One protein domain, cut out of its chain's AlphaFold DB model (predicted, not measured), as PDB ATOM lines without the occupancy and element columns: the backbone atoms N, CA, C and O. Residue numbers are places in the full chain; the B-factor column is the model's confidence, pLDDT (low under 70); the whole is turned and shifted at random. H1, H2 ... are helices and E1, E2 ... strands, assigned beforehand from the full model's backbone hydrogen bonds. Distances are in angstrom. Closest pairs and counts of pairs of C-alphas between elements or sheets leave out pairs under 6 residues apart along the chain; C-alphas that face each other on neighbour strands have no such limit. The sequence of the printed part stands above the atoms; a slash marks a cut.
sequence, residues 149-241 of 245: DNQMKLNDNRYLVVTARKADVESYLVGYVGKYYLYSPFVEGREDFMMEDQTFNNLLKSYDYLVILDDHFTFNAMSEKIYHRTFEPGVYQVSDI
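AT A GLANCE: This is residues 149 to 241 of the 245 residues of an uncharacterized protein of Jeotgalibaca ciconiae (UniProt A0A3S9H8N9). A small four-stranded sheet, E2, E1, E3 and E4, makes the middle of this domain, with H2 slanting over one face, while H3 and H4 stand off beyond the other face at about a right angle to each other. Two short helices, H1 and H5, only graze the sheet, and residues 149 to 158 lead into E1 with no named element. The printed part has 93 residues, with five named helices and four named strands in the order E1 H1 H2 E2 H3 E3 H4 E4 H5. The class is mixed, helices and strands, and the sheet, in the order E2 E1 E3 E4, is mixed too. The whole is compact, with a radius of gyration of the C-alphas of 12.6 A and spans of 36 by 29 by 21 A.

IN THESE COORDINATES: In the sheet, E2 is residues 187 to 190, 10.1 A long; E1 is 159 to 162, 9.7 A, beginning at C-alpha 159 (-30.215, -36.049, 38.888); E3 is 209 to 212, 10.0 A; and E4 is 234 to 237, 10.3 A. H4, residues 217 to 227, spans 14.9 A from C-alpha 217 at (-21.796, -24.396, 52.066). H2, residues 173 to 182, spans 14.0 A, and H3, residues 197 to 205, spans 12.5 A. H1 is residues 166 to 170, 6.1 A, and H5 is 238 to 241, 5.2 A, ending at C-alpha 241 (-17.873, -29.911, 36.281).

HOW THE PARTS SIT: E2 and E1 are parallel, with N 161 and O 188 at 2.8 A. E1 and E3 are parallel, with N 162 and O 211 at 2.8 A. E3 and E4 are antiparallel, with N 210 and O 236 at 2.8 A. H2 is on one face of the sheet, two layers, at a height of 7.8 A, over E2 and only just over E1, with 3 C-alphas; the C-alphas of Gly 175 and Glu 188 are closest, 4.9 A apart. It runs slantwise to the strands, at 41 degrees to E2 on the local plane. E1, H1, H2 and E2 form a strand-helix-strand unit, two parallel neighbour strands joined through helices; E2, H3 and E3 form a split one, with E1 between its strands. Both crossovers are right-handed. H3 is only just not on the sheet, with 4 pairs of C-alphas within 10 A. H3 and H4 only just touch, with 3 pairs within 8 A, Asp 197 and Ile 226 closest at 7.1 A, about perpendicular at 87 degrees. H2 and H4 are apart. Every O i to N i+4 pair is within hydrogen-bond range in H1, H3 and H4, and 5 of 6 in H2; H5 is too short for one.

THE WHOLE: The C-alphas farthest apart, of Met 152 and Glu 196, are 36.5 A apart. The printed part has no cut and no long link. Mean pLDDT of the printed part is 92.9, and no printed residue is under 70.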
ATOM      1  N   ASP A 149     -36.347 -25.407  34.246       87.75
ATOM      2  CA  ASP A 149     -37.247 -25.033  33.163       87.75
ATOM      3  C   ASP A 149     -38.521 -25.881  33.181       87.75
ATOM      4  O   ASP A 149     -38.554 -26.999  33.698       87.75
ATOM      5  N   ASN A 150     -39.567 -25.378  32.525       83.31
ATOM      6  CA  ASN A 150     -40.796 -26.128  32.305       83.31
ATOM      7  C   ASN A 150     -40.566 -27.272  31.301       83.31
ATOM      8  O   ASN A 150     -40.822 -27.137  30.100       83.31
ATOM      9  N   GLN A 151     -40.054 -28.397  31.789       82.50
ATOM     10  CA  GLN A 151     -39.911 -29.626  31.023       82.50
ATOM     11  C   GLN A 151     -41.089 -30.543  31.316       82.50
ATOM     12  O   GLN A 151     -41.497 -30.684  32.456       82.50
ATOM     13  N   MET A 152     -41.654 -31.141  30.268       88.12
ATOM     14  CA  MET A 152     -42.827 -32.027  30.352       88.12
ATOM     15  C   MET A 152     -42.573 -33.360  29.634       88.12
ATOM     16  O   MET A 152     -43.499 -34.093  29.283       88.12
ATOM     17  N   LYS A 153     -41.300 -33.650  29.339       91.81
ATOM     18  CA  LYS A 153     -40.876 -34.837  28.602       91.81
ATOM     19  C   LYS A 153     -40.132 -35.767  29.544       91.81
ATOM     20  O   LYS A 153     -39.068 -35.409  30.043       91.81
ATOM     21  N   LEU A 154     -40.690 -36.963  29.718       91.56
ATOM     22  CA  LEU A 154     -40.055 -38.029  30.483       91.56
ATOM     23  C   LEU A 154     -38.654 -38.314  29.928       91.56
ATOM     24  O   LEU A 154     -38.479 -38.465  28.714       91.56
ATOM     25  N   ASN A 155     -37.678 -38.370  30.825       93.25
ATOM     26  CA  ASN A 155     -36.299 -38.725  30.539       93.25
ATOM     27  C   ASN A 155     -35.761 -39.680  31.615       93.25
ATOM     28  O   ASN A 155     -36.325 -39.783  32.701       93.25
ATOM     29  N   ASP A 156     -34.663 -40.358  31.293       94.69
ATOM     30  CA  ASP A 156     -34.025 -41.350  32.166       94.69
ATOM     31  C   ASP A 156     -32.714 -40.828  32.778       94.69
ATOM     32  O   ASP A 156     -31.884 -41.610  33.240       94.69
ATOM     33  N   ASN A 157     -32.499 -39.508  32.770       95.62
ATOM     34  CA  ASN A 157     -31.277 -38.918  33.311       95.62
ATOM     35  C   ASN A 157     -31.268 -39.022  34.839       95.62
ATOM     36  O   ASN A 157     -32.300 -38.852  35.493       95.62
ATOM     37  N   ARG A 158     -30.088 -39.234  35.418       96.69
ATOM     38  CA  ARG A 158     -29.882 -39.273  36.867       96.69
ATOM     39  C   ARG A 158     -29.539 -37.884  37.385       96.69
ATOM     40  O   ARG A 158     -28.513 -37.318  37.006       96.69
ATOM     41  N   TYR A 159     -30.374 -37.366  38.279       96.88
ATOM     42  CA  TYR A 159     -30.215 -36.049  38.888       96.88
ATOM     43  C   TYR A 159     -29.828 -36.165  40.361       96.88
ATOM     44  O   TYR A 159     -30.525 -36.820  41.140       96.88
ATOM     45  N   LEU A 160     -28.762 -35.464  40.742       97.06
ATOM     46  CA  LEU A 160     -28.426 -35.199  42.138       97.06
ATOM     47  C   LEU A 160     -28.902 -33.797  42.509       97.06
ATOM     48  O   LEU A 160     -28.467 -32.815  41.910       97.06
ATOM     49  N   VAL A 161     -29.780 -33.703  43.501       97.19
ATOM     50  CA  VAL A 161     -30.318 -32.442  44.005       97.19
ATOM     51  C   VAL A 161     -29.587 -32.049  45.285       97.19
ATOM     52  O   VAL A 161     -29.617 -32.778  46.274       97.19
ATOM     53  N   VAL A 162     -28.951 -30.885  45.263       96.31
ATOM     54  CA  VAL A 162     -28.186 -30.287  46.361       96.31
ATOM     55  C   VAL A 162     -29.057 -29.238  47.047       96.31
ATOM     56  O   VAL A 162     -29.551 -28.318  46.390       96.31
ATOM     57  N   THR A 163     -29.270 -29.381  48.355       95.38
ATOM     58  CA  THR A 163     -30.074 -28.441  49.154       95.38
ATOM     59  C   THR A 163     -29.681 -28.488  50.626       95.38
ATOM     60  O   THR A 163     -29.537 -29.572  51.185       95.38
ATOM     61  N   ALA A 164     -29.576 -27.331  51.279       93.00
ATOM     62  CA  ALA A 164     -29.239 -27.226  52.702       93.00
ATOM     63  C   ALA A 164     -30.398 -27.659  53.632       93.00
ATOM     64  O   ALA A 164     -30.270 -27.721  54.858       93.00
ATOM     65  N   ARG A 165     -31.577 -27.950  53.065       92.00
ATOM     66  CA  ARG A 165     -32.792 -28.329  53.803       92.00
ATOM     67  C   ARG A 165     -32.802 -29.802  54.203       92.00
ATOM     68  O   ARG A 165     -33.481 -30.632  53.596       92.00
ATOM     69  N   LYS A 166     -32.099 -30.109  55.290       92.62
ATOM     70  CA  LYS A 166     -31.965 -31.466  55.840       92.62
ATOM     71  C   LYS A 166     -33.297 -32.195  56.063       92.62
ATOM     72  O   LYS A 166     -33.449 -33.328  55.621       92.62
ATOM     73  N   ALA A 167     -34.274 -31.547  56.701       92.50
ATOM     74  CA  ALA A 167     -35.566 -32.171  57.013       92.50
ATOM     75  C   ALA A 167     -36.344 -32.602  55.751       92.50
ATOM     76  O   ALA A 167     -37.009 -33.641  55.743       92.50
ATOM     77  N   ASP A 168     -36.227 -31.839  54.663       92.62
ATOM     78  CA  ASP A 168     -36.904 -32.134  53.397       92.62
ATOM     79  C   ASP A 168     -36.205 -33.257  52.615       92.62
ATOM     80  O   ASP A 168     -36.844 -34.010  51.877       92.62
ATOM     81  N   VAL A 169     -34.886 -33.393  52.785       91.88
ATOM     82  CA  VAL A 169     -34.114 -34.515  52.239       91.88
ATOM     83  C   VAL A 169     -34.423 -35.800  53.008       91.88
ATOM     84  O   VAL A 169     -34.760 -36.810  52.395       91.88
ATOM     85  N   GLU A 170     -34.384 -35.759  54.343       91.25
ATOM     86  CA  GLU A 170     -34.652 -36.918  55.209       91.25
ATOM     87  C   GLU A 170     -36.093 -37.437  55.082       91.25
ATOM     88  O   GLU A 170     -36.335 -38.639  55.198       91.25
ATOM     89  N   SER A 171     -37.053 -36.550  54.803       91.19
ATOM     90  CA  SER A 171     -38.452 -36.916  54.541       91.19
ATOM     91  C   SER A 171     -38.721 -37.383  53.105       91.19
ATOM     92  O   SER A 171     -39.870 -37.655  52.763       91.19
ATOM     93  N   TYR A 172     -37.686 -37.493  52.261       91.62
ATOM     94  CA  TYR A 172     -37.767 -37.834  50.832       91.62
ATOM     95  C   TYR A 172     -38.523 -36.819  49.959       91.62
ATOM     96  O   TYR A 172     -38.700 -37.047  48.757       91.62
ATOM     97  N   LEU A 173     -38.940 -35.682  50.524       93.00
ATOM     98  CA  LEU A 173     -39.721 -34.664  49.830       93.00
ATOM     99  C   LEU A 173     -38.959 -34.089  48.632       93.00
ATOM    100  O   LEU A 173     -39.531 -33.956  47.552       93.00
ATOM    101  N   VAL A 174     -37.664 -33.803  48.794       95.19
ATOM    102  CA  VAL A 174     -36.817 -33.227  47.731       95.19
ATOM    103  C   VAL A 174     -36.744 -34.142  46.513       95.19
ATOM    104  O   VAL A 174     -36.982 -33.696  45.391       95.19
ATOM    105  N   GLY A 175     -36.469 -35.431  46.730       94.06
ATOM    106  CA  GLY A 175     -36.428 -36.417  45.652       94.06
ATOM    107  C   GLY A 175     -37.799 -36.593  45.002       94.06
ATOM    108  O   GLY A 175     -37.905 -36.610  43.780       94.06
ATOM    109  N   TYR A 176     -38.867 -36.664  45.804       93.25
ATOM    110  CA  TYR A 176     -40.230 -36.801  45.295       93.25
ATOM    111  C   TYR A 176     -40.642 -35.617  44.410       93.25
ATOM    112  O   TYR A 176     -41.057 -35.830  43.276       93.25
ATOM    113  N   VAL A 177     -40.484 -34.379  44.890       94.69
ATOM    114  CA  VAL A 177     -40.807 -33.159  44.132       94.69
ATOM    115  C   VAL A 177     -39.930 -33.044  42.886       94.69
ATOM    116  O   VAL A 177     -40.439 -32.747  41.804       94.69
ATOM    117  N   GLY A 178     -38.636 -33.342  43.009       94.88
ATOM    118  CA  GLY A 178     -37.697 -33.273  41.896       94.88
ATOM    119  C   GLY A 178     -38.077 -34.182  40.725       94.88
ATOM    120  O   GLY A 178     -37.970 -33.749  39.581       94.88
ATOM    121  N   LYS A 179     -38.624 -35.381  40.978       94.25
ATOM    122  CA  LYS A 179     -39.125 -36.274  39.911       94.25
ATOM    123  C   LYS A 179     -40.189 -35.611  39.032       94.25
ATOM    124  O   LYS A 179     -40.201 -35.832  37.823       94.25
ATOM    125  N   TYR A 180     -41.054 -34.779  39.620       93.06
ATOM    126  CA  TYR A 180     -42.104 -34.068  38.886       93.06
ATOM    127  C   TYR A 180     -41.590 -32.842  38.135       93.06
ATOM    128  O   TYR A 180     -42.064 -32.579  37.037       93.06
ATOM    129  N   TYR A 181     -40.633 -32.100  38.695       94.44
ATOM    130  CA  TYR A 181     -40.073 -30.920  38.022       94.44
ATOM    131  C   TYR A 181     -39.093 -31.291  36.903       94.44
ATOM    132  O   TYR A 181     -39.068 -30.649  35.860       94.44
ATOM    133  N   LEU A 182     -38.312 -32.353  37.097       94.75
ATOM    134  CA  LEU A 182     -37.271 -32.786  36.158       94.75
ATOM    135  C   LEU A 182     -37.759 -33.853  35.173       94.75
ATOM    136  O   LEU A 182     -37.020 -34.223  34.262       94.75
ATOM    137  N   TYR A 183     -38.984 -34.363  35.354       93.88
ATOM    138  CA  TYR A 183     -39.566 -35.428  34.534       93.88
ATOM    139  C   TYR A 183     -38.645 -36.654  34.405       93.88
ATOM    140  O   TYR A 183     -38.503 -37.230  33.329       93.88
ATOM    141  N   SER A 184     -38.025 -37.067  35.513       93.88
ATOM    142  CA  SER A 184     -37.177 -38.263  35.586       93.88
ATOM    143  C   SER A 184     -37.519 -39.096  36.818       93.88
ATOM    144  O   SER A 184     -37.746 -38.527  37.886       93.88
ATOM    145  N   PRO A 185     -37.538 -40.437  36.726       92.25
ATOM    146  CA  PRO A 185     -37.700 -41.294  37.896       92.25
ATOM    147  C   PRO A 185     -36.448 -41.324  38.791       92.25
ATOM    148  O   PRO A 185     -36.554 -41.702  39.963       92.25
ATOM    149  N   PHE A 186     -35.282 -40.918  38.275       95.19
ATOM    150  CA  PHE A 186     -33.984 -41.017  38.945       95.19
ATOM    151  C   PHE A 186     -33.531 -39.665  39.504       95.19
ATOM    152  O   PHE A 186     -32.641 -39.010  38.965       95.19
ATOM    153  N   VAL A 187     -34.157 -39.249  40.605       95.69
ATOM    154  CA  VAL A 187     -33.824 -38.004  41.309       95.69
ATOM    155  C   VAL A 187     -33.570 -38.299  42.782       95.69
ATOM    156  O   VAL A 187     -34.450 -38.826  43.467       95.69
ATOM    157  N   GLU A 188     -32.381 -37.942  43.262       96.06
ATOM    158  CA  GLU A 188     -31.972 -38.104  44.659       96.06
ATOM    159  C   GLU A 188     -31.594 -36.750  45.259       96.06
ATOM    160  O   GLU A 188     -30.843 -35.987  44.657       96.06
ATOM    161  N   GLY A 189     -32.131 -36.441  46.441       94.56
ATOM    162  CA  GLY A 189     -31.766 -35.248  47.203       94.56
ATOM    163  C   GLY A 189     -30.685 -35.557  48.228       94.56
ATOM    164  O   GLY A 189     -30.725 -36.606  48.869       94.56
ATOM    165  N   ARG A 190     -29.742 -34.634  48.415       95.12
ATOM    166  CA  ARG A 190     -28.693 -34.733  49.428       95.12
ATOM    167  C   ARG A 190     -28.386 -33.361  50.024       95.12
ATOM    168  O   ARG A 190     -28.341 -32.361  49.314       95.12
ATOM    169  N   GLU A 191     -28.163 -33.363  51.332       94.69
ATOM    170  CA  GLU A 191     -27.758 -32.188  52.114       94.69
ATOM    171  C   GLU A 191     -26.310 -32.317  52.610       94.69
ATOM    172  O   GLU A 191     -25.554 -31.355  52.593       94.69
ATOM    173  N   ASP A 192     -25.855 -33.515  52.981       92.75
ATOM    174  CA  ASP A 192     -24.489 -33.671  53.485       92.75
ATOM    175  C   ASP A 192     -23.477 -34.016  52.380       92.75
ATOM    176  O   ASP A 192     -23.565 -35.054  51.710       92.75
ATOM    177  N   PHE A 193     -22.473 -33.148  52.234       93.81
ATOM    178  CA  PHE A 193     -21.345 -33.303  51.316       93.81
ATOM    179  C   PHE A 193     -19.988 -33.362  52.027       93.81
ATOM    180  O   PHE A 193     -18.956 -33.364  51.359       93.81
ATOM    181  N   MET A 194     -19.954 -33.439  53.363       90.31
ATOM    182  CA  MET A 194     -18.709 -33.625  54.109       90.31
ATOM    183  C   MET A 194     -18.191 -35.057  53.927       90.31
ATOM    184  O   MET A 194     -18.501 -35.966  54.693       90.31
ATOM    185  N   MET A 195     -17.390 -35.271  52.886       91.94
ATOM    186  CA  MET A 195     -16.822 -36.576  52.555       91.94
ATOM    187  C   MET A 195     -15.405 -36.450  51.998       91.94
ATOM    188  O   MET A 195     -14.923 -35.358  51.712       91.94
ATOM    189  N   GLU A 196     -14.726 -37.583  51.850       93.56
ATOM    190  CA  GLU A 196     -13.404 -37.627  51.230       93.56
ATOM    191  C   GLU A 196     -13.455 -37.245  49.743       93.56
ATOM    192  O   GLU A 196     -14.427 -37.541  49.044       93.56
ATOM    193  N   ASP A 197     -12.373 -36.647  49.239       91.88
ATOM    194  CA  ASP A 197     -12.306 -36.072  47.889       91.88
ATOM    195  C   ASP A 197     -12.636 -37.094  46.788       91.88
ATOM    196  O   ASP A 197     -13.405 -36.811  45.868       91.88
ATOM    197  N   GLN A 198     -12.110 -38.319  46.909       90.19
ATOM    198  CA  GLN A 198     -12.385 -39.393  45.954       90.19
ATOM    199  C   GLN A 198     -13.855 -39.827  45.990       90.19
ATOM    200  O   GLN A 198     -14.445 -40.104  44.947       90.19
ATOM    201  N   THR A 199     -14.454 -39.866  47.181       92.62
ATOM    202  CA  THR A 199     -15.863 -40.227  47.375       92.62
ATOM    203  C   THR A 199     -16.778 -39.173  46.763       92.62
ATOM    204  O   THR A 199     -17.731 -39.532  46.075       92.62
ATOM    205  N   PHE A 200     -16.451 -37.889  46.926       93.00
ATOM    206  CA  PHE A 200     -17.189 -36.788  46.307       93.00
ATOM    207  C   PHE A 200     -17.126 -36.838  44.777       93.00
ATOM    208  O   PHE A 200     -18.150 -36.724  44.106       93.00
ATOM    209  N   ASN A 201     -15.940 -37.079  44.211       91.50
ATOM    210  CA  ASN A 201     -15.779 -37.195  42.762       91.50
ATOM    211  C   ASN A 201     -16.538 -38.412  42.199       91.50
ATOM    212  O   ASN A 201     -17.287 -38.295  41.231       91.50
ATOM    213  N   ASN A 202     -16.418 -39.572  42.853       92.69
ATOM    214  CA  ASN A 202     -17.150 -40.779  42.464       92.69
ATOM    215  C   ASN A 202     -18.672 -40.590  42.558       92.69
ATOM    216  O   ASN A 202     -19.391 -41.080  41.689       92.69
ATOM    217  N   LEU A 203     -19.150 -39.876  43.586       93.69
ATOM    218  CA  LEU A 203     -20.560 -39.531  43.740       93.69
ATOM    219  C   LEU A 203     -21.033 -38.696  42.553       93.69
ATOM    220  O   LEU A 203     -22.018 -39.059  41.929       93.69
ATOM    221  N   LEU A 204     -20.334 -37.612  42.205       93.25
ATOM    222  CA  LEU A 204     -20.751 -36.768  41.086       93.25
ATOM    223  C   LEU A 204     -20.776 -37.555  39.775       93.25
ATOM    224  O   LEU A 204     -21.787 -37.525  39.082       93.25
ATOM    225  N   LYS A 205     -19.734 -38.346  39.489       92.75
ATOM    226  CA  LYS A 205     -19.653 -39.190  38.284       92.75
ATOM    227  C   LYS A 205     -20.787 -40.220  38.153       92.75
ATOM    228  O   LYS A 205     -20.987 -40.738  37.056       92.75
ATOM    229  N   SER A 206     -21.526 -40.546  39.220       94.00
ATOM    230  CA  SER A 206     -22.678 -41.454  39.119       94.00
ATOM    231  C   SER A 206     -23.967 -40.780  38.635       94.00
ATOM    232  O   SER A 206     -24.948 -41.487  38.397       94.00
ATOM    233  N   TYR A 207     -23.974 -39.455  38.480       96.44
ATOM    234  CA  TYR A 207     -25.113 -38.666  38.010       96.44
ATOM    235  C   TYR A 207     -24.802 -37.955  36.693       96.44
ATOM    236  O   TYR A 207     -23.653 -37.648  36.384       96.44
ATOM    237  N   ASP A 208     -25.850 -37.674  35.924       96.12
ATOM    238  CA  ASP A 208     -25.740 -36.987  34.635       96.12
ATOM    239  C   ASP A 208     -25.891 -35.466  34.824       96.12
ATOM    240  O   ASP A 208     -25.201 -34.665  34.185       96.12
ATOM    241  N   TYR A 209     -26.750 -35.067  35.768       96.06
ATOM    242  CA  TYR A 209     -27.043 -33.674  36.091       96.06
ATOM    243  C   TYR A 209     -26.982 -33.409  37.595       96.06
ATOM    244  O   TYR A 209     -27.359 -34.240  38.424       96.06
ATOM    245  N   LEU A 210     -26.566 -32.193  37.923       95.81
ATOM    246  CA  LEU A 210     -26.565 -31.621  39.256       95.81
ATOM    247  C   LEU A 210     -27.587 -30.483  39.310       95.81
ATOM    248  O   LEU A 210     -27.572 -29.597  38.457       95.81
ATOM    249  N   VAL A 211     -28.460 -30.491  40.310       96.44
ATOM    250  CA  VAL A 211     -29.476 -29.455  40.526       96.44
ATOM    251  C   VAL A 211     -29.238 -28.830  41.888       96.44
ATOM    252  O   VAL A 211     -29.414 -29.487  42.906       96.44
ATOM    253  N   ILE A 212     -28.845 -27.565  41.919       96.12
ATOM    254  CA  ILE A 212     -28.581 -26.832  43.158       96.12
ATOM    255  C   ILE A 212     -29.783 -25.936  43.428       96.12
ATOM    256  O   ILE A 212     -30.087 -25.064  42.616       96.12
ATOM    257  N   LEU A 213     -30.498 -26.180  44.530       95.12
ATOM    258  CA  LEU A 213     -31.731 -25.453  44.861       95.12
ATOM    259  C   LEU A 213     -31.478 -24.152  45.625       95.12
ATOM    260  O   LEU A 213     -32.232 -23.192  45.470       95.12
ATOM    261  N   ASP A 214     -30.452 -24.140  46.469       92.19
ATOM    262  CA  ASP A 214     -30.068 -23.038  47.346       92.19
ATOM    263  C   ASP A 214     -28.544 -23.025  47.543       92.19
ATOM    264  O   ASP A 214     -27.851 -23.977  47.172       92.19
ATOM    265  N   ASP A 215     -28.010 -21.913  48.057       91.12
ATOM    266  CA  ASP A 215     -26.579 -21.814  48.353       91.12
ATOM    267  C   ASP A 215     -26.192 -22.846  49.418       91.12
ATOM    268  O   ASP A 215     -26.783 -22.917  50.499       91.12
ATOM    269  N   HIS A 216     -25.188 -23.656  49.095       93.38
ATOM    270  CA  HIS A 216     -24.864 -24.851  49.847       93.38
ATOM    271  C   HIS A 216     -23.398 -24.875  50.262       93.38
ATOM    272  O   HIS A 216     -22.509 -25.245  49.494       93.38
ATOM    273  N   PHE A 217     -23.147 -24.579  51.538       92.12
ATOM    274  CA  PHE A 217     -21.796 -24.396  52.066       92.12
ATOM    275  C   PHE A 217     -20.878 -25.615  51.878       92.12
ATOM    276  O   PHE A 217     -19.792 -25.486  51.321       92.12
ATOM    277  N   THR A 218     -21.291 -26.810  52.317       92.81
ATOM    278  CA  THR A 218     -20.422 -28.006  52.265       92.81
ATOM    279  C   THR A 218     -20.151 -28.464  50.832       92.81
ATOM    280  O   THR A 218     -19.019 -28.814  50.504       92.81
ATOM    281  N   PHE A 219     -21.158 -28.391  49.959       94.31
ATOM    282  CA  PHE A 219     -21.017 -28.662  48.535       94.31
ATOM    283  C   PHE A 219     -20.056 -27.681  47.848       94.31
ATOM    284  O   PHE A 219     -19.148 -28.111  47.131       94.31
ATOM    285  N   ASN A 220     -20.217 -26.375  48.089       93.56
ATOM    286  CA  ASN A 220     -19.357 -25.343  47.511       93.56
ATOM    287  C   ASN A 220     -17.922 -25.436  48.047       93.56
ATOM    288  O   ASN A 220     -16.988 -25.338  47.259       93.56
ATOM    289  N   ALA A 221     -17.726 -25.747  49.332       93.00
ATOM    290  CA  ALA A 221     -16.397 -25.975  49.901       93.00
ATOM    291  C   ALA A 221     -15.674 -27.173  49.253       93.00
ATOM    292  O   ALA A 221     -14.488 -27.088  48.930       93.00
ATOM    293  N   MET A 222     -16.382 -28.285  49.020       92.50
ATOM    294  CA  MET A 222     -15.817 -29.453  48.329       92.50
ATOM    295  C   MET A 222     -15.527 -29.166  46.854       92.50
ATOM    296  O   MET A 222     -14.465 -29.528  46.343       92.50
ATOM    297  N   SER A 223     -16.444 -28.476  46.177       91.50
ATOM    298  CA  SER A 223     -16.291 -28.093  44.771       91.50
ATOM    299  C   SER A 223     -15.143 -27.106  44.561       91.50
ATOM    300  O   SER A 223     -14.368 -27.258  43.619       91.50
ATOM    301  N   GLU A 224     -14.957 -26.146  45.467       92.56
ATOM    302  CA  GLU A 224     -13.844 -25.197  45.429       92.56
ATOM    303  C   GLU A 224     -12.501 -25.891  45.688       92.56
ATOM    304  O   GLU A 224     -11.509 -25.620  45.007       92.56
ATOM    305  N   LYS A 225     -12.469 -26.848  46.620       91.50
ATOM    306  CA  LYS A 225     -11.268 -27.635  46.913       91.50
ATOM    307  C   LYS A 225     -10.821 -28.491  45.722       91.50
ATOM    308  O   LYS A 225      -9.623 -28.564  45.457       91.50
ATOM    309  N   ILE A 226     -11.759 -29.151  45.038       89.69
ATOM    310  CA  ILE A 226     -11.457 -30.168  44.013       89.69
ATOM    311  C   ILE A 226     -11.435 -29.574  42.601       89.69
ATOM    312  O   ILE A 226     -10.545 -29.889  41.815       89.69
ATOM    313  N   TYR A 227     -12.403 -28.717  42.275       89.44
ATOM    314  CA  TYR A 227     -12.603 -28.163  40.931       89.44
ATOM    315  C   TYR A 227     -12.288 -26.665  40.838       89.44
ATOM    316  O   TYR A 227     -12.383 -26.095  39.751       89.44
ATOM    317  N   HIS A 228     -11.917 -26.017  41.951       89.81
ATOM    318  CA  HIS A 228     -11.625 -24.579  42.022       89.81
ATOM    319  C   HIS A 228     -12.781 -23.695  41.532       89.81
ATOM    320  O   HIS A 228     -12.562 -22.644  40.924       89.81
ATOM    321  N   ARG A 229     -14.021 -24.144  41.767       89.38
ATOM    322  CA  ARG A 229     -15.252 -23.442  41.389       89.38
ATOM    323  C   ARG A 229     -16.324 -23.605  42.458       89.38
ATOM    324  O   ARG A 229     -16.464 -24.679  43.037       89.38
ATOM    325  N   THR A 230     -17.107 -22.554  42.642       91.81
ATOM    326  CA  THR A 230     -18.371 -22.574  43.377       91.81
ATOM    327  C   THR A 230     -19.531 -22.525  42.390       91.81
ATOM    328  O   THR A 230     -19.362 -22.112  41.237       91.81
ATOM    329  N   PHE A 231     -20.703 -22.968  42.831       92.19
ATOM    330  CA  PHE A 231     -21.893 -23.018  41.998       92.19
ATOM    331  C   PHE A 231     -23.044 -22.262  42.654       92.19
ATOM    332  O   PHE A 231     -23.330 -22.434  43.839       92.19
ATOM    333  N   GLU A 232     -23.706 -21.443  41.845       93.31
ATOM    334  CA  GLU A 232     -24.955 -20.770  42.198       93.31
ATOM    335  C   GLU A 232     -26.149 -21.717  41.979       93.31
ATOM    336  O   GLU A 232     -26.022 -22.688  41.220       93.31
ATOM    337  N   PRO A 233     -27.324 -21.448  42.575       94.69
ATOM    338  CA  PRO A 233     -28.536 -22.218  42.310       94.69
ATOM    339  C   PRO A 233     -28.839 -22.329  40.809       94.69
ATOM    340  O   PRO A 233     -28.831 -21.336  40.081       94.69
ATOM    341  N   GLY A 234     -29.087 -23.547  40.332       94.88
ATOM    342  CA  GLY A 234     -29.194 -23.835  38.903       94.88
ATOM    343  C   GLY A 234     -29.082 -25.319  38.564       94.88
ATOM    344  O   GLY A 234     -28.845 -26.163  39.431       94.88
ATOM    345  N   VAL A 235     -29.243 -25.634  37.279       94.81
ATOM    346  CA  VAL A 235     -29.075 -26.986  36.729       94.81
ATOM    347  C   VAL A 235     -27.788 -27.043  35.910       94.81
ATOM    348  O   VAL A 235     -27.604 -26.263  34.977       94.81
ATOM    349  N   TYR A 236     -26.920 -27.999  36.226       94.75
ATOM    350  CA  TYR A 236     -25.603 -28.165  35.616       94.75
ATOM    351  C   TYR A 236     -25.414 -29.596  35.114       94.75
ATOM    352  O   TYR A 236     -25.855 -30.551  35.752       94.75
ATOM    353  N   GLN A 237     -24.732 -29.768  33.982       94.38
ATOM    354  CA  GLN A 237     -24.282 -31.092  33.544       94.38
ATOM    355  C   GLN A 237     -23.027 -31.479  34.312       94.38
ATOM    356  O   GLN A 237     -22.072 -30.706  34.385       94.38
ATOM    357  N   VAL A 238     -22.993 -32.697  34.850       93.06
ATOM    358  CA  VAL A 238     -21.835 -33.162  35.628       93.06
ATOM    359  C   VAL A 238     -20.571 -33.220  34.764       93.06
ATOM    360  O   VAL A 238     -19.482 -32.912  35.252       93.06
ATOM    361  N   SER A 239     -20.696 -33.532  33.470       89.88
ATOM    362  CA  SER A 239     -19.555 -33.564  32.543       89.88
ATOM    363  C   SER A 239     -18.810 -32.232  32.436       89.88
ATOM    364  O   SER A 239     -17.607 -32.226  32.183       89.88
ATOM    365  N   ASP A 240     -19.506 -31.113  32.649       87.25
ATOM    366  CA  ASP A 240     -18.928 -29.768  32.567       87.25
ATOM    367  C   ASP A 240     -18.187 -29.380  33.859       87.25
ATOM    368  O   ASP A 240     -17.369 -28.456  33.863       87.25
ATOM    369  N   ILE A 241     -18.461 -30.103  34.950       83.69
ATOM    370  CA  ILE A 241     -17.873 -29.911  36.281       83.69
ATOM    371  C   ILE A 241     -16.635 -30.791  36.448       83.69
ATOM    372  O   ILE A 241     -15.560 -30.299  36.779       83.69
TER     373      ILE A 241